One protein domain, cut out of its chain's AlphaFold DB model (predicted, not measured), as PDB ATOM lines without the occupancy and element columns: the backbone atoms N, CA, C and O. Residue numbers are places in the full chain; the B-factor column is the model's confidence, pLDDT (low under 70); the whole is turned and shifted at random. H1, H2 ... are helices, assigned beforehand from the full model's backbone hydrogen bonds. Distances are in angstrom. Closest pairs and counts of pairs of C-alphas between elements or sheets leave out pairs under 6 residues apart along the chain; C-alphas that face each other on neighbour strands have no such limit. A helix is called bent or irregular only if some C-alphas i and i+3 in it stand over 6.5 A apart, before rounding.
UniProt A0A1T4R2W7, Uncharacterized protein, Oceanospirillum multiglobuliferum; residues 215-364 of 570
ATOM      1  N   ILE A 215     154.666   2.588  37.679       95.31
ATOM      2  CA  ILE A 215     155.150   3.597  38.616       95.31
ATOM      3  C   ILE A 215     154.997   4.996  38.040       95.31
ATOM      4  O   ILE A 215     154.426   5.868  38.691       95.31
ATOM      5  N   HIS A 216     155.484   5.218  36.820       94.56
ATOM      6  CA  HIS A 216     155.498   6.554  36.252       94.56
ATOM      7  C   HIS A 216     154.096   7.098  36.014       94.56
ATOM      8  O   HIS A 216     153.815   8.230  36.386       94.56
ATOM      9  N   LYS A 217     153.183   6.307  35.441       92.12
ATOM     10  CA  LYS A 217     151.839   6.804  35.122       92.12
ATOM     11  C   LYS A 217     151.017   7.054  36.393       92.12
ATOM     12  O   LYS A 217     150.253   8.019  36.438       92.12
ATOM     13  N   ALA A 218     151.240   6.271  37.456       93.94
ATOM     14  CA  ALA A 218     150.721   6.584  38.786       93.94
ATOM     15  C   ALA A 218     151.304   7.903  39.324       93.94
ATOM     16  O   ALA A 218     150.549   8.795  39.715       93.94
ATOM     17  N   ALA A 219     152.631   8.061  39.275       95.25
ATOM     18  CA  ALA A 219     153.305   9.275  39.726       95.25
ATOM     19  C   ALA A 219     152.856  10.520  38.942       95.25
ATOM     20  O   ALA A 219     152.620  11.568  39.538       95.25
ATOM     21  N   ALA A 220     152.664  10.402  37.628       91.75
ATOM     22  CA  ALA A 220     152.208  11.466  36.745       91.75
ATOM     23  C   ALA A 220     150.793  11.946  37.100       91.75
ATOM     24  O   ALA A 220     150.560  13.154  37.164       91.75
ATOM     25  N   ILE A 221     149.852  11.030  37.370       90.38
ATOM     26  CA  ILE A 221     148.485  11.382  37.793       90.38
ATOM     27  C   ILE A 221     148.502  12.101  39.146       90.38
ATOM     28  O   ILE A 221     147.929  13.186  39.268       90.38
ATOM     29  N   LEU A 222     149.175  11.524  40.147       93.88
ATOM     30  CA  LEU A 222     149.229  12.098  41.494       93.88
ATOM     31  C   LEU A 222     149.933  13.462  41.501       93.88
ATOM     32  O   LEU A 222     149.428  14.409  42.105       93.88
ATOM     33  N   SER A 223     151.050  13.586  40.777       92.25
ATOM     34  CA  SER A 223     151.779  14.852  40.647       92.25
ATOM     35  C   SER A 223     150.919  15.906  39.968       92.25
ATOM     36  O   SER A 223     150.814  17.009  40.482       92.25
ATOM     37  N   SER A 224     150.205  15.551  38.894       87.62
ATOM     38  CA  SER A 224     149.320  16.489  38.189       87.62
ATOM     39  C   SER A 224     148.207  17.036  39.082       87.62
ATOM     40  O   SER A 224     147.852  18.209  38.974       87.62
ATOM     41  N   ALA A 225     147.647  16.202  39.963       88.81
ATOM     42  CA  ALA A 225     146.634  16.640  40.917       88.81
ATOM     43  C   ALA A 225     147.196  17.649  41.927       88.81
ATOM     44  O   ALA A 225     146.590  18.691  42.167       88.81
ATOM     45  N   LEU A 226     148.384  17.376  42.472       90.81
ATOM     46  CA  LEU A 226     149.067  18.278  43.401       90.81
ATOM     47  C   LEU A 226     149.530  19.570  42.724       90.81
ATOM     48  O   LEU A 226     149.340  20.655  43.264       90.81
ATOM     49  N   GLU A 227     150.094  19.470  41.526       87.56
ATOM     50  CA  GLU A 227     150.524  20.606  40.714       87.56
ATOM     51  C   GLU A 227     149.341  21.502  40.357       87.56
ATOM     52  O   GLU A 227     149.461  22.722  40.437       87.56
ATOM     53  N   HIS A 228     148.174  20.928  40.041       85.06
ATOM     54  CA  HIS A 228     146.953  21.702  39.837       85.06
ATOM     55  C   HIS A 228     146.500  22.391  41.131       85.06
ATOM     56  O   HIS A 228     146.352  23.617  41.154       85.06
ATOM     57  N   LYS A 229     146.367  21.623  42.220       86.19
ATOM     58  CA  LYS A 229     145.950  22.104  43.544       86.19
ATOM     59  C   LYS A 229     146.810  23.266  44.043       86.19
ATOM     60  O   LYS A 229     146.287  24.267  44.527       86.19
ATOM     61  N   TYR A 230     148.128  23.146  43.909       86.31
ATOM     62  CA  TYR A 230     149.079  24.173  44.321       86.31
ATOM     63  C   TYR A 230     149.455  25.129  43.197       86.31
ATOM     64  O   TYR A 230     150.273  26.008  43.438       86.31
ATOM     65  N   SER A 231     148.885  25.009  41.996       82.19
ATOM     66  CA  SER A 231     149.266  25.794  40.812       82.19
ATOM     67  C   SER A 231     150.790  25.896  40.653       82.19
ATOM     68  O   SER A 231     151.336  27.002  40.574       82.19
ATOM     69  N   LEU A 232     151.472  24.753  40.732       79.12
ATOM     70  CA  LEU A 232     152.908  24.666  40.492       79.12
ATOM     71  C   LEU A 232     153.165  24.886  38.999       79.12
ATOM     72  O   LEU A 232     152.402  24.421  38.152       79.12
ATOM     73  N   LYS A 233     154.222  25.630  38.690       69.94
ATOM     74  CA  LYS A 233     154.703  25.871  37.331       69.94
ATOM     75  C   LYS A 233     156.226  25.813  37.357       69.94
ATOM     76  O   LYS A 233     156.827  26.253  38.342       69.94
ATOM     77  N   ALA A 234     156.830  25.335  36.272       60.09
ATOM     78  CA  ALA A 234     158.242  25.594  36.025       60.09
ATOM     79  C   ALA A 234     158.466  27.118  36.080       60.09
ATOM     80  O   ALA A 234     157.651  27.885  35.567       60.09
ATOM     81  N   ASP A 235     159.510  27.551  36.789       57.41
ATOM     82  CA  ASP A 235     159.911  28.963  36.917       57.41
ATOM     83  C   ASP A 235     158.920  29.865  37.669       57.41
ATOM     84  O   ASP A 235     158.898  31.088  37.503       57.41
ATOM     85  N   ALA A 236     158.091  29.271  38.532       63.50
ATOM     86  CA  ALA A 236     157.178  30.020  39.379       63.50
ATOM     87  C   ALA A 236     157.910  31.099  40.203       63.50
ATOM     88  O   ALA A 236     158.967  30.874  40.790       63.50
ATOM     89  N   LEU A 237     157.308  32.288  40.296       66.06
ATOM     90  CA  LEU A 237     157.798  33.340  41.185       66.06
ATOM     91  C   LEU A 237     157.703  32.901  42.649       66.06
ATOM     92  O   LEU A 237     156.814  32.135  43.030       66.06
ATOM     93  N   LYS A 238     158.581  33.461  43.490       75.38
ATOM     94  CA  LYS A 238     158.536  33.232  44.938       75.38
ATOM     95  C   LYS A 238     157.153  33.575  45.498       75.38
ATOM     96  O   LYS A 238     156.680  34.702  45.350       75.38
ATOM     97  N   VAL A 239     156.550  32.634  46.216       71.62
ATOM     98  CA  VAL A 239     155.308  32.812  46.973       71.62
ATOM     99  C   VAL A 239     155.677  32.919  48.445       71.62
ATOM    100  O   VAL A 239     156.322  32.031  48.992       71.62
ATOM    101  N   ASN A 240     155.321  34.028  49.096       76.25
ATOM    102  CA  ASN A 240     155.688  34.288  50.498       76.25
ATOM    103  C   ASN A 240     157.201  34.140  50.781       76.25
ATOM    104  O   ASN A 240     157.607  33.703  51.853       76.25
ATOM    105  N   GLY A 241     158.047  34.496  49.807       75.81
ATOM    106  CA  GLY A 241     159.508  34.391  49.912       75.81
ATOM    107  C   GLY A 241     160.087  33.002  49.611       75.81
ATOM    108  O   GLY A 241     161.309  32.879  49.540       75.81
ATOM    109  N   ILE A 242     159.241  31.998  49.367       79.81
ATOM    110  CA  ILE A 242     159.628  30.618  49.055       79.81
ATOM    111  C   ILE A 242     159.497  30.391  47.550       79.81
ATOM    112  O   ILE A 242     158.477  30.736  46.956       79.81
ATOM    113  N   LEU A 243     160.535  29.840  46.924       81.31
ATOM    114  CA  LEU A 243     160.479  29.382  45.538       81.31
ATOM    115  C   LEU A 243     159.862  27.975  45.554       81.31
ATOM    116  O   LEU A 243     160.471  27.095  46.153       81.31
ATOM    117  N   PRO A 244     158.648  27.759  45.016       82.50
ATOM    118  CA  PRO A 244     158.060  26.426  45.022       82.50
ATOM    119  C   PRO A 244     158.825  25.486  44.073       82.50
ATOM    120  O   PRO A 244     159.402  25.958  43.089       82.50
ATOM    121  N   PRO A 245     158.802  24.166  44.327       83.94
ATOM    122  CA  PRO A 245     159.383  23.186  43.414       83.94
ATOM    123  C   PRO A 245     158.665  23.198  42.061       83.94
ATOM    124  O   PRO A 245     157.467  23.486  41.976       83.94
ATOM    125  N   ALA A 246     159.402  22.851  41.001       76.88
ATOM    126  CA  ALA A 246     158.875  22.833  39.635       76.88
ATOM    127  C   ALA A 246     157.846  21.709  39.412       76.88
ATOM    128  O   ALA A 246     156.937  21.859  38.596       76.88
ATOM    129  N   SER A 247     157.959  20.608  40.162       86.19
ATOM    130  CA  SER A 247     157.038  19.469  40.125       86.19
ATOM    131  C   SER A 247     156.813  18.883  41.521       86.19
ATOM    132  O   SER A 247     157.661  18.981  42.409       86.19
ATOM    133  N   ALA A 248     155.670  18.220  41.706       91.12
ATOM    134  CA  ALA A 248     155.380  17.433  42.905       91.12
ATOM    135  C   ALA A 248     156.041  16.036  42.897       91.12
ATOM    136  O   ALA A 248     155.955  15.316  43.897       91.12
ATOM    137  N   GLY A 249     156.694  15.648  41.794       91.81
ATOM    138  CA  GLY A 249     157.155  14.281  41.546       91.81
ATOM    139  C   GLY A 249     158.023  13.696  42.658       91.81
ATOM    140  O   GLY A 249     157.747  12.583  43.097       91.81
ATOM    141  N   LYS A 250     158.979  14.455  43.207       90.88
ATOM    142  CA  LYS A 250     159.828  14.018  44.333       90.88
ATOM    143  C   LYS A 250     159.028  13.446  45.505       90.88
ATOM    144  O   LYS A 250     159.295  12.349  45.996       90.88
ATOM    145  N   PHE A 251     158.026  14.197  45.952       93.94
ATOM    146  CA  PHE A 251     157.193  13.829  47.096       93.94
ATOM    147  C   PHE A 251     156.297  12.634  46.766       93.94
ATOM    148  O   PHE A 251     156.090  11.759  47.605       93.94
ATOM    149  N   VAL A 252     155.822  12.575  45.521       96.06
ATOM    150  CA  VAL A 252     154.998  11.478  45.016       96.06
ATOM    151  C   VAL A 252     155.790  10.175  44.925       96.06
ATOM    152  O   VAL A 252     155.318   9.155  45.421       96.06
ATOM    153  N   TYR A 253     157.003  10.183  44.368       95.81
ATOM    154  CA  TYR A 253     157.856   8.993  44.314       95.81
ATOM    155  C   TYR A 253     158.202   8.479  45.715       95.81
ATOM    156  O   TYR A 253     158.139   7.271  45.939       95.81
ATOM    157  N   ALA A 254     158.479   9.369  46.674       94.75
ATOM    158  CA  ALA A 254     158.731   8.978  48.063       94.75
ATOM    159  C   ALA A 254     157.505   8.311  48.712       94.75
ATOM    160  O   ALA A 254     157.628   7.273  49.367       94.75
ATOM    161  N   ALA A 255     156.305   8.858  48.494       96.56
ATOM    162  CA  ALA A 255     155.069   8.272  49.009       96.56
ATOM    163  C   ALA A 255     154.740   6.919  48.352       96.56
ATOM    164  O   ALA A 255     154.327   5.985  49.040       96.56
ATOM    165  N   ILE A 256     154.962   6.787  47.040       96.69
ATOM    166  CA  ILE A 256     154.797   5.519  46.316       96.69
ATOM    167  C   ILE A 256     155.815   4.485  46.809       96.69
ATOM    168  O   ILE A 256     155.443   3.333  47.019       96.69
ATOM    169  N   ALA A 257     157.072   4.874  47.042       95.75
ATOM    170  CA  ALA A 257     158.094   3.980  47.582       95.75
ATOM    171  C   ALA A 257     157.702   3.453  48.970       95.75
ATOM    172  O   ALA A 257     157.757   2.247  49.205       95.75
ATOM    173  N   GLN A 258     157.225   4.323  49.865       95.50
ATOM    174  CA  GLN A 258     156.710   3.893  51.168       95.50
ATOM    175  C   GLN A 258     155.542   2.916  51.023       95.50
ATOM    176  O   GLN A 258     155.542   1.862  51.651       95.50
ATOM    177  N   MET A 259     154.568   3.235  50.172       95.81
ATOM    178  CA  MET A 259     153.408   2.378  49.939       95.81
ATOM    179  C   MET A 259     153.813   0.993  49.410       95.81
ATOM    180  O   MET A 259     153.327  -0.025  49.902       95.81
ATOM    181  N   LEU A 260     154.712   0.940  48.424       94.75
ATOM    182  CA  LEU A 260     155.139  -0.311  47.793       94.75
ATOM    183  C   LEU A 260     156.078  -1.142  48.664       94.75
ATOM    184  O   LEU A 260     156.111  -2.363  48.518       94.75
ATOM    185  N   ALA A 261     156.798  -0.510  49.591       91.12
ATOM    186  CA  ALA A 261     157.572  -1.233  50.590       91.12
ATOM    187  C   ALA A 261     156.678  -2.078  51.513       91.12
ATOM    188  O   ALA A 261     157.091  -3.147  51.961       91.12
ATOM    189  N   ASP A 262     155.442  -1.628  51.746       87.19
ATOM    190  CA  ASP A 262     154.473  -2.309  52.604       87.19
ATOM    191  C   ASP A 262     153.501  -3.210  51.817       87.19
ATOM    192  O   ASP A 262     152.929  -4.153  52.380       87.19
ATOM    193  N   LYS A 263     153.269  -2.915  50.526       86.12
ATOM    194  CA  LYS A 263     152.219  -3.527  49.691       86.12
ATOM    195  C   LYS A 263     152.683  -3.769  48.251       86.12
ATOM    196  O   LYS A 263     152.853  -2.837  47.476       86.12
ATOM    197  N   SER A 264     152.733  -5.029  47.820       79.00
ATOM    198  CA  SER A 264     153.021  -5.373  46.416       79.00
ATOM    199  C   SER A 264     151.827  -5.196  45.464       79.00
ATOM    200  O   SER A 264     152.013  -5.181  44.249       79.00
ATOM    201  N   THR A 265     150.603  -5.098  45.995       85.50
ATOM    202  CA  THR A 265     149.347  -4.931  45.235       85.50
ATOM    203  C   THR A 265     148.479  -3.848  45.887       85.50
ATOM    204  O   THR A 265     147.595  -4.178  46.685       85.50
ATOM    205  N   PRO A 266     148.753  -2.562  45.616       91.56
ATOM    206  CA  PRO A 266     148.060  -1.457  46.268       91.56
ATOM    207  C   PRO A 266     146.574  -1.374  45.896       91.56
ATOM    208  O   PRO A 266     146.202  -1.476  44.722       91.56
ATOM    209  N   VAL A 267     145.718  -1.132  46.887       89.50
ATOM    210  CA  VAL A 267     144.287  -0.847  46.700       89.50
ATOM    211  C   VAL A 267     144.022   0.661  46.673       89.50
ATOM    212  O   VAL A 267     144.912   1.467  46.926       89.50
ATOM    213  N   ILE A 268     142.782   1.071  46.389       87.50
ATOM    214  CA  ILE A 268     142.387   2.493  46.329       87.50
ATOM    215  C   ILE A 268     142.809   3.258  47.595       87.50
ATOM    216  O   ILE A 268     143.407   4.323  47.489       87.50
ATOM    217  N   ALA A 269     142.569   2.693  48.783       93.06
ATOM    218  CA  ALA A 269     142.931   3.328  50.052       93.06
ATOM    219  C   ALA A 269     144.447   3.573  50.202       93.06
ATOM    220  O   ALA A 269     144.850   4.569  50.801       93.06
ATOM    221  N   ASP A 270     145.288   2.709  49.624       95.81
ATOM    222  CA  ASP A 270     146.743   2.884  49.651       95.81
ATOM    223  C   ASP A 270     147.156   4.092  48.788       95.81
ATOM    224  O   ASP A 270     147.970   4.916  49.203       95.81
ATOM    225  N   TRP A 271     146.522   4.266  47.624       94.75
ATOM    226  CA  TRP A 271     146.751   5.419  46.748       94.75
ATOM    227  C   TRP A 271     146.225   6.734  47.339       94.75
ATOM    228  O   TRP A 271     146.862   7.777  47.177       94.75
ATOM    229  N   GLU A 272     145.104   6.710  48.067       93.62
ATOM    230  CA  GLU A 272     144.626   7.875  48.829       93.62
ATOM    231  C   GLU A 272     145.618   8.285  49.924       93.62
ATOM    232  O   GLU A 272     145.868   9.481  50.133       93.62
ATOM    233  N   ALA A 273     146.191   7.297  50.619       96.25
ATOM    234  CA  ALA A 273     147.212   7.517  51.632       96.25
ATOM    235  C   ALA A 273     148.490   8.092  51.006       96.25
ATOM    236  O   ALA A 273     149.014   9.083  51.516       96.25
ATOM    237  N   ALA A 274     148.936   7.557  49.865       96.88
ATOM    238  CA  ALA A 274     150.088   8.073  49.129       96.88
ATOM    239  C   ALA A 274     149.875   9.523  48.656       96.88
ATOM    240  O   ALA A 274     150.747  10.370  48.861       96.88
ATOM    241  N   LEU A 275     148.702   9.851  48.099       95.69
ATOM    242  CA  LEU A 275     148.358  11.224  47.710       95.69
ATOM    243  C   LEU A 275     148.352  12.168  48.919       95.69
ATOM    244  O   LEU A 275     148.859  13.283  48.845       95.69
ATOM    245  N   THR A 276     147.811  11.713  50.051       95.69
ATOM    246  CA  THR A 276     147.765  12.497  51.293       95.69
ATOM    247  C   THR A 276     149.158  12.734  51.877       95.69
ATOM    248  O   THR A 276     149.454  13.850  52.297       95.69
ATOM    249  N   ALA A 277     150.023  11.718  51.878       96.12
ATOM    250  CA  ALA A 277     151.406  11.847  52.329       96.12
ATOM    251  C   ALA A 277     152.206  12.799  51.427       96.12
ATOM    252  O   ALA A 277     152.928  13.661  51.924       96.12
ATOM    253  N   SER A 278     152.014  12.688  50.109       95.88
ATOM    254  CA  SER A 278     152.640  13.573  49.118       95.88
ATOM    255  C   SER A 278     152.214  15.029  49.315       95.88
ATOM    256  O   SER A 278     153.058  15.918  49.345       95.88
ATOM    257  N   ASP A 279     150.912  15.270  49.504       95.19
ATOM    258  CA  ASP A 279     150.339  16.594  49.779       95.19
ATOM    259  C   ASP A 279     150.945  17.220  51.043       95.19
ATOM    260  O   ASP A 279     151.422  18.352  51.010       95.19
ATOM    261  N   ALA A 280     150.999  16.456  52.140       94.56
ATOM    262  CA  ALA A 280     151.558  16.915  53.409       94.56
ATOM    263  C   ALA A 280     153.057  17.249  53.318       94.56
ATOM    264  O   ALA A 280     153.509  18.215  53.931       94.56
ATOM    265  N   ALA A 281     153.827  16.469  52.552       93.69
ATOM    266  CA  ALA A 281     155.255  16.704  52.356       93.69
ATOM    267  C   ALA A 281     155.536  17.890  51.416       93.69
ATOM    268  O   ALA A 281     156.468  18.657  51.649       93.69
ATOM    269  N   LEU A 282     154.708  18.067  50.381       92.44
ATOM    270  CA  LEU A 282     154.823  19.159  49.418       92.44
ATOM    271  C   LEU A 282     154.426  20.504  50.037       92.44
ATOM    272  O   LEU A 282     155.137  21.489  49.847       92.44
ATOM    273  N   GLN A 283     153.321  20.556  50.788       91.69
ATOM    274  CA  GLN A 283     152.738  21.787  51.334       91.69
ATOM    275  C   GLN A 283     153.770  22.790  51.902       91.69
ATOM    276  O   GLN A 283     153.769  23.935  51.433       91.69
ATOM    277  N   PRO A 284     154.670  22.424  52.845       90.50
ATOM    278  CA  PRO A 284     155.617  23.376  53.439       90.50
ATOM    279  C   PRO A 284     156.598  23.985  52.428       90.50
ATOM    280  O   PRO A 284     157.103  25.082  52.658       90.50
ATOM    281  N   THR A 285     156.845  23.316  51.301       88.25
ATOM    282  CA  THR A 285     157.781  23.773  50.258       88.25
ATOM    283  C   THR A 285     157.151  24.750  49.268       88.25
ATOM    284  O   THR A 285     157.852  25.427  48.525       88.25
ATOM    285  N   THR A 286     155.821  24.872  49.262       85.62
ATOM    286  CA  THR A 286     155.115  25.731  48.297       85.62
ATOM    287  C   THR A 286     154.944  27.174  48.771       85.62
ATOM    288  O   THR A 286     154.615  28.051  47.973       85.62
ATOM    289  N   GLY A 287     155.070  27.422  50.081       82.12
ATOM    290  CA  GLY A 287     154.679  28.690  50.706       82.12
ATOM    291  C   GLY A 287     153.182  29.013  50.607       82.12
ATOM    292  O   GLY A 287     152.775  30.117  50.978       82.12
ATOM    293  N   LYS A 288     152.355  28.079  50.115       80.62
ATOM    294  CA  LYS A 288     150.902  28.226  49.971       80.62
ATOM    295  C   LYS A 288     150.179  27.614  51.180       80.62
ATOM    296  O   LYS A 288     150.656  26.634  51.755       80.62
ATOM    297  N   PRO A 289     149.036  28.188  51.601       77.88
ATOM    298  CA  PRO A 289     148.224  27.589  52.654       77.88
ATOM    299  C   PRO A 289     147.693  26.222  52.209       77.88
ATOM    300  O   PRO A 289     147.557  25.967  51.011       77.88
ATOM    301  N   ALA A 290     147.359  25.359  53.172       75.69
ATOM    302  CA  ALA A 290     146.652  24.118  52.873       75.69
ATOM    303  C   ALA A 290     145.336  24.457  52.165       75.69
ATOM    304  O   ALA A 290     144.450  25.074  52.754       75.69
ATOM    305  N   ALA A 291     145.212  24.053  50.904       72.56
ATOM    306  CA  ALA A 291     143.913  23.947  50.266       72.56
ATOM    307  C   ALA A 291     143.301  22.605  50.676       72.56
ATOM    308  O   ALA A 291     143.979  21.572  50.664       72.56
ATOM    309  N   GLU A 292     142.029  22.599  51.052       79.88
ATOM    310  CA  GLU A 292     141.318  21.340  51.241       79.88
ATOM    311  C   GLU A 292     141.050  20.702  49.879       79.88
ATOM    312  O   GLU A 292     140.823  21.387  48.883       79.88
ATOM    313  N   TRP A 293     141.114  19.375  49.833       81.00
ATOM    314  CA  TRP A 293     140.627  18.637  48.674       81.00
ATOM    315  C   TRP A 293     139.111  18.758  48.617       81.00
ATOM    316  O   TRP A 293     138.454  18.726  49.663       81.00
ATOM    317  N   ALA A 294     138.541  18.838  47.418       76.94
ATOM    318  CA  ALA A 294     137.098  18.757  47.297       76.94
ATOM    319  C   ALA A 294     136.610  17.376  47.780       76.94
ATOM    320  O   ALA A 294     137.343  16.378  47.756       76.94
ATOM    321  N   ALA A 295     135.354  17.300  48.230       70.62
ATOM    322  CA  ALA A 295     134.778  16.042  48.703       70.62
ATOM    323  C   ALA A 295     134.948  14.929  47.648       70.62
ATOM    324  O   ALA A 295     134.653  15.138  46.469       70.62
ATOM    325  N   ASN A 296     135.429  13.758  48.079       76.12
ATOM    326  CA  ASN A 296     135.693  12.564  47.257       76.12
ATOM    327  C   ASN A 296     136.754  12.712  46.147       76.12
ATOM    328  O   ASN A 296     137.007  11.746  45.430       76.12
ATOM    329  N   GLU A 297     137.404  13.870  46.001       82.06
ATOM    330  CA  GLU A 297     138.388  14.106  44.936       82.06
ATOM    331  C   GLU A 297     139.589  13.160  45.057       82.06
ATOM    332  O   GLU A 297     139.964  12.502  44.086       82.06
ATOM    333  N   LYS A 298     140.127  13.005  46.277       85.69
ATOM    334  CA  LYS A 298     141.211  12.052  46.565       85.69
ATOM    335  C   LYS A 298     140.842  10.628  46.164       85.69
ATOM    336  O   LYS A 298     141.631   9.964  45.503       85.69
ATOM    337  N   THR A 299     139.647  10.182  46.552       83.56
ATOM    338  CA  THR A 299     139.145   8.832  46.275       83.56
ATOM    339  C   THR A 299     139.016   8.574  44.790       83.56
ATOM    340  O   THR A 299     139.413   7.518  44.309       83.56
ATOM    341  N   ALA A 300     138.508   9.546  44.040       79.94
ATOM    342  CA  ALA A 300     138.372   9.405  42.604       79.94
ATOM    343  C   ALA A 300     139.736   9.389  41.891       79.94
ATOM    344  O   ALA A 300     139.967   8.520  41.052       79.94
ATOM    345  N   ILE A 301     140.677  10.263  42.273       84.19
ATOM    346  CA  ILE A 301     142.057  10.225  41.755       84.19
ATOM    347  C   ILE A 301     142.709   8.873  42.078       84.19
ATOM    348  O   ILE A 301     143.253   8.217  41.190       84.19
ATOM    349  N   ALA A 302     142.611   8.419  43.328       86.19
ATOM    350  CA  ALA A 302     143.152   7.141  43.780       86.19
ATOM    351  C   ALA A 302     142.530   5.941  43.048       86.19
ATOM    352  O   ALA A 302     143.239   4.999  42.693       86.19
ATOM    353  N   ALA A 303     141.226   5.983  42.764       81.06
ATOM    354  CA  ALA A 303     140.545   4.968  41.969       81.06
ATOM    355  C   ALA A 303     141.097   4.913  40.540       81.06
ATOM    356  O   ALA A 303     141.423   3.828  40.062       81.06
ATOM    357  N   ARG A 304     141.286   6.069  39.888       83.19
ATOM    358  CA  ARG A 304     141.874   6.161  38.542       83.19
ATOM    359  C   ARG A 304     143.310   5.623  38.504       83.19
ATOM    360  O   ARG A 304     143.659   4.873  37.593       83.19
ATOM    361  N   VAL A 305     144.121   5.942  39.516       88.00
ATOM    362  CA  VAL A 305     145.479   5.389  39.651       88.00
ATOM    363  C   VAL A 305     145.437   3.875  39.847       88.00
ATOM    364  O   VAL A 305     146.119   3.156  39.123       88.00
ATOM    365  N   SER A 306     144.601   3.374  40.761       86.38
ATOM    366  CA  SER A 306     144.460   1.936  41.023       86.38
ATOM    367  C   SER A 306     144.014   1.165  39.777       86.38
ATOM    368  O   SER A 306     144.590   0.125  39.458       86.38
ATOM    369  N   GLN A 307     143.042   1.694  39.027       82.38
ATOM    370  CA  GLN A 307     142.578   1.125  37.759       82.38
ATOM    371  C   GLN A 307     143.718   1.002  36.740       82.38
ATOM    372  O   GLN A 307     143.957  -0.089  36.220       82.38
ATOM    373  N   LEU A 308     144.448   2.093  36.479       84.56
ATOM    374  CA  LEU A 308     145.548   2.091  35.512       84.56
ATOM    375  C   LEU A 308     146.718   1.207  35.967       84.56
ATOM    376  O   LEU A 308     147.313   0.496  35.160       84.56
ATOM    377  N   PHE A 309     147.035   1.213  37.260       88.56
ATOM    378  CA  PHE A 309     148.099   0.384  37.817       88.56
ATOM    379  C   PHE A 309     147.790  -1.111  37.645       88.56
ATOM    380  O   PHE A 309     148.619  -1.860  37.125       88.56
ATOM    381  N   ASN A 310     146.569  -1.528  37.994       85.44
ATOM    382  CA  ASN A 310     146.114  -2.915  37.872       85.44
ATOM    383  C   ASN A 310     145.933  -3.351  36.410       85.44
ATOM    384  O   ASN A 310     146.120  -4.526  36.088       85.44
ATOM    385  N   TRP A 311     145.624  -2.418  35.506       85.12
ATOM    386  CA  TRP A 311     145.543  -2.691  34.069       85.12
ATOM    387  C   TRP A 311     146.847  -3.268  33.508       85.12
ATOM    388  O   TRP A 311     146.814  -4.216  32.721       85.12
ATOM    389  N   PHE A 312     148.002  -2.749  33.937       86.88
ATOM    390  CA  PHE A 312     149.302  -3.275  33.513       86.88
ATOM    391  C   PHE A 312     149.547  -4.708  33.998       86.88
ATOM    392  O   PHE A 312     150.135  -5.498  33.259       86.88
ATOM    393  N   ASP A 313     149.100  -5.065  35.206       85.81
ATOM    394  CA  ASP A 313     149.214  -6.438  35.712       85.81
ATOM    395  C   ASP A 313     148.288  -7.387  34.937       85.81
ATOM    396  O   ASP A 313     148.727  -8.449  34.488       85.81
ATOM    397  N   ALA A 314     147.043  -6.968  34.678       81.56
ATOM    398  CA  ALA A 314     146.093  -7.726  33.863       81.56
ATOM    399  C   ALA A 314     146.603  -7.965  32.426       81.56
ATOM    400  O   ALA A 314     146.298  -8.990  31.815       81.56
ATOM    401  N   ASN A 315     147.429  -7.053  31.903       78.94
ATOM    402  CA  ASN A 315     147.985  -7.108  30.551       78.94
ATOM    403  C   ASN A 315     149.450  -7.586  30.480       78.94
ATOM    404  O   ASN A 315     150.069  -7.505  29.415       78.94
ATOM    405  N   LYS A 316     150.007  -8.156  31.561       84.19
ATOM    406  CA  LYS A 316     151.393  -8.663  31.587       84.19
ATOM    407  C   LYS A 316     151.664  -9.744  30.532       84.19
ATOM    408  O   LYS A 316     152.707  -9.724  29.875       84.19
ATOM    409  N   SER A 317     150.749 -10.701  30.359       78.31
ATOM    410  CA  SER A 317     150.941 -11.813  29.411       78.31
ATOM    411  C   SER A 317     150.983 -11.329  27.955       78.31
ATOM    412  O   SER A 317     151.955 -11.630  27.263       78.31
ATOM    413  N   PRO A 318     150.041 -10.500  27.476       68.12
ATOM    414  CA  PRO A 318     150.162  -9.896  26.154       68.12
ATOM    415  C   PRO A 318     151.419  -9.035  25.962       68.12
ATOM    416  O   PRO A 318     152.022  -9.082  24.895       68.12
ATOM    417  N   LEU A 319     151.839  -8.284  26.986       70.19
ATOM    418  CA  LEU A 319     152.998  -7.385  26.901       70.19
ATOM    419  C   LEU A 319     154.306  -8.173  26.745       70.19
ATOM    420  O   LEU A 319     155.169  -7.814  25.947       70.19
ATOM    421  N   THR A 320     154.410  -9.302  27.444       73.81
ATOM    422  CA  THR A 320     155.543 -10.228  27.329       73.81
ATOM    423  C   THR A 320     155.478 -11.060  26.047       73.81
ATOM    424  O   THR A 320     156.440 -11.096  25.288       73.81
ATOM    425  N   THR A 321     154.346 -11.700  25.748       73.31
ATOM    426  CA  THR A 321     154.198 -12.567  24.562       73.31
ATOM    427  C   THR A 321     154.249 -11.792  23.248       73.31
ATOM    428  O   THR A 321     154.919 -12.236  22.321       73.31
ATOM    429  N   GLY A 322     153.608 -10.624  23.161       67.00
ATOM    430  CA  GLY A 322     153.643  -9.761  21.981       67.00
ATOM    431  C   GLY A 322     155.059  -9.287  21.664       67.00
ATOM    432  O   GLY A 322     155.522  -9.468  20.541       67.00
ATOM    433  N   ALA A 323     155.786  -8.792  22.671       69.25
ATOM    434  CA  ALA A 323     157.191  -8.422  22.513       69.25
ATOM    435  C   ALA A 323     158.081  -9.630  22.161       69.25
ATOM    436  O   ALA A 323     159.039  -9.489  21.407       69.25
ATOM    437  N   ASN A 324     157.774 -10.827  22.666       72.69
ATOM    438  CA  ASN A 324     158.562 -12.032  22.391       72.69
ATOM    439  C   ASN A 324     158.277 -12.665  21.019       72.69
ATOM    440  O   ASN A 324     159.145 -13.357  20.491       72.69
ATOM    441  N   ASN A 325     157.099 -12.424  20.437       76.75
ATOM    442  CA  ASN A 325     156.749 -12.887  19.091       76.75
ATOM    443  C   ASN A 325     157.436 -12.066  17.986       76.75
ATOM    444  O   ASN A 325     157.552 -12.529  16.852       76.75
ATOM    445  N   GLU A 326     157.896 -10.860  18.310       80.38
ATOM    446  CA  GLU A 326     158.644  -9.998  17.402       80.38
ATOM    447  C   GLU A 326     160.122 -10.409  17.348       80.38
ATOM    448  O   GLU A 326     160.794 -10.577  18.368       80.38
ATOM    449  N   THR A 327     160.664 -10.560  16.139       80.06
ATOM    450  CA  THR A 327     162.045 -11.036  15.937       80.06
ATOM    451  C   THR A 327     163.076  -9.909  15.954       80.06
ATOM    452  O   THR A 327     164.242 -10.149  16.262       80.06
ATOM    453  N   SER A 328     162.662  -8.674  15.659       86.44
ATOM    454  CA  SER A 328     163.532  -7.492  15.656       86.44
ATOM    455  C   SER A 328     163.341  -6.655  16.919       86.44
ATOM    456  O   SER A 328     162.213  -6.493  17.376       86.44
ATOM    457  N   ILE A 329     164.418  -6.057  17.447       83.38
ATOM    458  CA  ILE A 329     164.353  -5.148  18.613       83.38
ATOM    459  C   ILE A 329     163.337  -4.024  18.372       83.38
ATOM    460  O   ILE A 329     162.530  -3.742  19.248       83.38
ATOM    461  N   ALA A 330     163.316  -3.449  17.165       80.81
ATOM    462  CA  ALA A 330     162.357  -2.411  16.794       80.81
ATOM    463  C   ALA A 330     160.897  -2.895  16.874       80.81
ATOM    464  O   ALA A 330     160.041  -2.174  17.381       80.81
ATOM    465  N   GLY A 331     160.608  -4.125  16.433       77.56
ATOM    466  CA  GLY A 331     159.280  -4.733  16.572       77.56
ATOM    467  C   GLY A 331     158.892  -4.956  18.036       77.56
ATOM    468  O   GLY A 331     157.768  -4.639  18.441       77.56
ATOM    469  N   LYS A 332     159.841  -5.418  18.864       84.62
ATOM    470  CA  LYS A 332     159.615  -5.577  20.309       84.62
ATOM    471  C   LYS A 332     159.328  -4.232  20.983       84.62
ATOM    472  O   LYS A 332     158.358  -4.124  21.728       84.62
ATOM    473  N   GLN A 333     160.129  -3.206  20.685       85.38
ATOM    474  CA  GLN A 333     159.940  -1.837  21.175       85.38
ATOM    475  C   GLN A 333     158.575  -1.283  20.769       85.38
ATOM    476  O   GLN A 333     157.830  -0.817  21.627       85.38
ATOM    477  N   GLU A 334     158.204  -1.392  19.489       80.00
ATOM    478  CA  GLU A 334     156.911  -0.900  19.014       80.00
ATOM    479  C   GLU A 334     155.755  -1.593  19.736       80.00
ATOM    480  O   GLU A 334     154.784  -0.922  20.073       80.00
ATOM    481  N   SER A 335     155.865  -2.892  20.041       79.38
ATOM    482  CA  SER A 335     154.862  -3.615  20.834       79.38
ATOM    483  C   SER A 335     154.699  -3.028  22.238       79.38
ATOM    484  O   SER A 335     153.567  -2.815  22.669       79.38
ATOM    485  N   LEU A 336     155.798  -2.699  22.922       85.56
ATOM    486  CA  LEU A 336     155.778  -2.036  24.233       85.56
ATOM    487  C   LEU A 336     155.194  -0.617  24.150       85.56
ATOM    488  O   LEU A 336     154.364  -0.226  24.975       85.56
ATOM    489  N   TYR A 337     155.545   0.131  23.105       83.19
ATOM    490  CA  TYR A 337     155.051   1.488  22.866       83.19
ATOM    491  C   TYR A 337     153.537   1.564  22.684       83.19
ATOM    492  O   TYR A 337     152.925   2.563  23.060       83.19
ATOM    493  N   ARG A 338     152.892   0.499  22.192       77.50
ATOM    494  CA  ARG A 338     151.420   0.426  22.129       77.50
ATOM    495  C   ARG A 338     150.781   0.607  23.504       77.50
ATOM    496  O   ARG A 338     149.795   1.329  23.624       77.50
ATOM    497  N   TYR A 339     151.363  -0.002  24.537       80.19
ATOM    498  CA  TYR A 339     150.866   0.099  25.909       80.19
ATOM    499  C   TYR A 339     151.136   1.473  26.509       80.19
ATOM    500  O   TYR A 339     150.247   2.032  27.148       80.19
ATOM    501  N   ALA A 340     152.319   2.043  26.255       84.38
ATOM    502  CA  ALA A 340     152.627   3.409  26.677       84.38
ATOM    503  C   ALA A 340     151.612   4.413  26.110       84.38
ATOM    504  O   ALA A 340     151.073   5.214  26.864       84.38
ATOM    505  N   ARG A 341     151.249   4.304  24.820       76.44
ATOM    506  CA  ARG A 341     150.246   5.183  24.183       76.44
ATOM    507  C   ARG A 341     148.877   5.115  24.872       76.44
ATOM    508  O   ARG A 341     148.244   6.149  25.071       76.44
ATOM    509  N   VAL A 342     148.421   3.915  25.238       74.50
ATOM    510  CA  VAL A 342     147.150   3.720  25.964       74.50
ATOM    511  C   VAL A 342     147.219   4.349  27.354       74.50
ATOM    512  O   VAL A 342     146.298   5.062  27.757       74.50
ATOM    513  N   ALA A 343     148.320   4.130  28.072       81.62
ATOM    514  CA  ALA A 343     148.497   4.653  29.418       81.62
ATOM    515  C   ALA A 343     148.651   6.183  29.443       81.62
ATOM    516  O   ALA A 343     148.050   6.841  30.286       81.62
ATOM    517  N   ASP A 344     149.367   6.777  28.490       77.38
ATOM    518  CA  ASP A 344     149.468   8.236  28.360       77.38
ATOM    519  C   ASP A 344     148.124   8.886  28.061       77.38
ATOM    520  O   ASP A 344     147.804   9.949  28.596       77.38
ATOM    521  N   PHE A 345     147.306   8.241  27.228       72.44
ATOM    522  CA  PHE A 345     145.952   8.714  26.990       72.44
ATOM    523  C   PHE A 345     145.129   8.711  28.280       72.44
ATOM    524  O   PHE A 345     144.452   9.699  28.572       72.44
ATOM    525  N   ALA A 346     145.225   7.637  29.067       72.81
ATOM    526  CA  ALA A 346     144.573   7.532  30.366       72.81
ATOM    527  C   ALA A 346     145.004   8.658  31.317       72.81
ATOM    528  O   ALA A 346     144.154   9.360  31.865       72.81
ATOM    529  N   VAL A 347     146.314   8.896  31.447       79.56
ATOM    530  CA  VAL A 347     146.864  10.011  32.236       79.56
ATOM    531  C   VAL A 347     146.320  11.352  31.729       79.56
ATOM    532  O   VAL A 347     145.875  12.187  32.519       79.56
ATOM    533  N   GLY A 348     146.299  11.557  30.410       73.31
ATOM    534  CA  GLY A 348     145.772  12.766  29.780       73.31
ATOM    535  C   GLY A 348     144.281  13.008  30.047       73.31
ATOM    536  O   GLY A 348     143.884  14.160  30.223       73.31
ATOM    537  N   GLN A 349     143.461  11.953  30.105       70.56
ATOM    538  CA  GLN A 349     142.050  12.060  30.492       70.56
ATOM    539  C   GLN A 349     141.903  12.475  31.953       70.56
ATOM    540  O   GLN A 349     141.246  13.476  32.230       70.56
ATOM    541  N   VAL A 350     142.576  11.780  32.874       71.56
ATOM    542  CA  VAL A 350     142.492  12.084  34.314       71.56
ATOM    543  C   VAL A 350     142.929  13.523  34.588       71.56
ATOM    544  O   VAL A 350     142.263  14.250  35.318       71.56
ATOM    545  N   LYS A 351     143.990  13.994  33.925       74.69
ATOM    546  CA  LYS A 351     144.413  15.399  33.981       74.69
ATOM    547  C   LYS A 351     143.314  16.379  33.588       74.69
ATOM    548  O   LYS A 351     143.172  17.419  34.227       74.69
ATOM    549  N   ARG A 352     142.584  16.092  32.505       70.25
ATOM    550  CA  ARG A 352     141.472  16.945  32.068       70.25
ATOM    551  C   ARG A 352     140.378  16.964  33.121       70.25
ATOM    552  O   ARG A 352     139.951  18.053  33.476       70.25
ATOM    553  N   GLU A 353     140.005  15.800  33.649       68.06
ATOM    554  CA  GLU A 353     138.978  15.671  34.689       68.06
ATOM    555  C   GLU A 353     139.334  16.464  35.951       68.06
ATOM    556  O   GLU A 353     138.482  17.183  36.479       68.06
ATOM    557  N   VAL A 354     140.595  16.370  36.393       68.62
ATOM    558  CA  VAL A 354     141.141  17.136  37.525       68.62
ATOM    559  C   VAL A 354     141.053  18.637  37.247       68.62
ATOM    560  O   VAL A 354     140.507  19.372  38.061       68.62
ATOM    561  N   LYS A 355     141.506  19.101  36.073       68.81
ATOM    562  CA  LYS A 355     141.476  20.533  35.713       68.81
ATOM    563  C   LYS A 355     140.059  21.103  35.594       68.81
ATOM    564  O   LYS A 355     139.866  22.290  35.838       68.81
ATOM    565  N   SER A 356     139.074  20.303  35.183       65.50
ATOM    566  CA  SER A 356     137.686  20.756  35.025       65.50
ATOM    567  C   SER A 356     136.851  20.678  36.305       65.50
ATOM    568  O   SER A 356     135.653  20.950  36.240       65.50
ATOM    569  N   ASN A 357     137.430  20.284  37.451       61.62
ATOM    570  CA  ASN A 357     136.694  19.952  38.682       61.62
ATOM    571  C   ASN A 357     135.554  18.934  38.451       61.62
ATOM    572  O   ASN A 357     134.619  18.833  39.245       61.62
ATOM    573  N   SER A 358     135.597  18.173  37.350       52.66
ATOM    574  CA  SER A 358     134.515  17.269  36.939       52.66
ATOM    575  C   SER A 358     134.712  15.842  37.443       52.66
ATOM    576  O   SER A 358     133.894  14.970  37.149       52.66
ATOM    577  N   VAL A 359     135.776  15.606  38.215       54.19
ATOM    578  CA  VAL A 359     136.078  14.317  38.849       54.19
ATOM    579  C   VAL A 359     134.908  13.834  39.731       54.19
ATOM    580  O   VAL A 359     134.703  12.635  39.895       54.19
ATOM    581  N   GLN A 360     134.080  14.749  40.251       48.19
ATOM    582  CA  GLN A 360     133.035  14.437  41.233       48.19
ATOM    583  C   GLN A 360     131.797  13.682  40.698       48.19
ATOM    584  O   GLN A 360     131.070  13.111  41.507       48.19
ATOM    585  N   ASN A 361     131.535  13.643  39.380       40.50
ATOM    586  CA  ASN A 361     130.218  13.232  38.842       40.50
ATOM    587  C   ASN A 361     130.196  11.991  37.924       40.50
ATOM    588  O   ASN A 361     129.148  11.669  37.366       40.50
ATOM    589  N   GLN A 362     131.303  11.268  37.745       46.38
ATOM    590  CA  GLN A 362     131.365  10.189  36.743       46.38
ATOM    591  C   GLN A 362     130.933   8.789  37.217       46.38
ATOM    592  O   GLN A 362     131.092   7.822  36.480       46.38
ATOM    593  N   THR A 363     130.320   8.629  38.390       40.12
ATOM    594  CA  THR A 363     130.029   7.280  38.906       40.12
ATOM    595  C   THR A 363     128.926   6.504  38.174       40.12
ATOM    596  O   THR A 363     128.818   5.316  38.442       40.12
ATOM    597  N   ASN A 364     128.131   7.082  37.248       37.16
ATOM    598  CA  ASN A 364     127.007   6.339  36.631       37.16
ATOM    599  C   ASN A 364     126.604   6.652  35.162       37.16
ATOM    600  O   ASN A 364     125.747   5.943  34.638       37.16
TER     601      ASN A 364
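Overview. This is residues 215 to 364 of the 570 residues of an uncharacterized protein of Oceanospirillum multiglobuliferum (UniProt A0A1T4R2W7). The longest helix, H6, forms a three-helix bundle with H1 and H4, up and down, each running against the one before it in the chain; a helical hairpin packs on it, H2 on H1 and H3 on H4. H6 reaches past H1 to a hairpin with H5 at one end of the long axis, and the loop of residues 230 to 248 lies toward the other. The printed part has 150 residues, with seven named helices, H1 to H7 in chain order, and no named strand: all helix. It is compact, radius of gyration of the C-alphas 17.2 A, yet elongated, spanning 57 by 36 by 32 A.

Along the chain. H6, residues 329 to 355, is 38.4 A long and begins at C-alpha 329 (164.353, -5.148, 18.613). H1, 215 to 229, begins at C-alpha 215 (155.150, 3.597, 38.616) and measures 21.2 A; H4, 297 to 314, 25.7 A; H2, 249 to 262, 20.1 A; H3, 268 to 286, 26.6 A; H5, 316 to 325, 14.2 A; H7, 358 to 361, 6.2 A. H3 is only just irregular: C-alphas 281 and 284 are 6.8 A apart.

Arrangement. H6 touches H1, closest C-alphas Ile 221 and Val 347, 5.9 A, at a shallow tilt of 23 degrees. The hub, H4, touches H1, H3, H6 and H7; its closest C-alphas to H3 are Ala 302 and Trp 271, 5.0 A. H2 and H5 are apart. Every O i to N i+4 pair is within hydrogen-bond range in H1, H2 and H5, but 12 of 15 in H3, 12 of 14 in H4 and 22 of 23 in H6; H7 is too short for one.

Size, cuts and confidence. The farthest C-alphas, Asn 240 and Thr 327, are 57.4 A apart. The printed part has no cut; H1 to H2 is a long link. Residues 233 to 237, 318, 322 to 323 and 353 to 364 are under pLDDT 70.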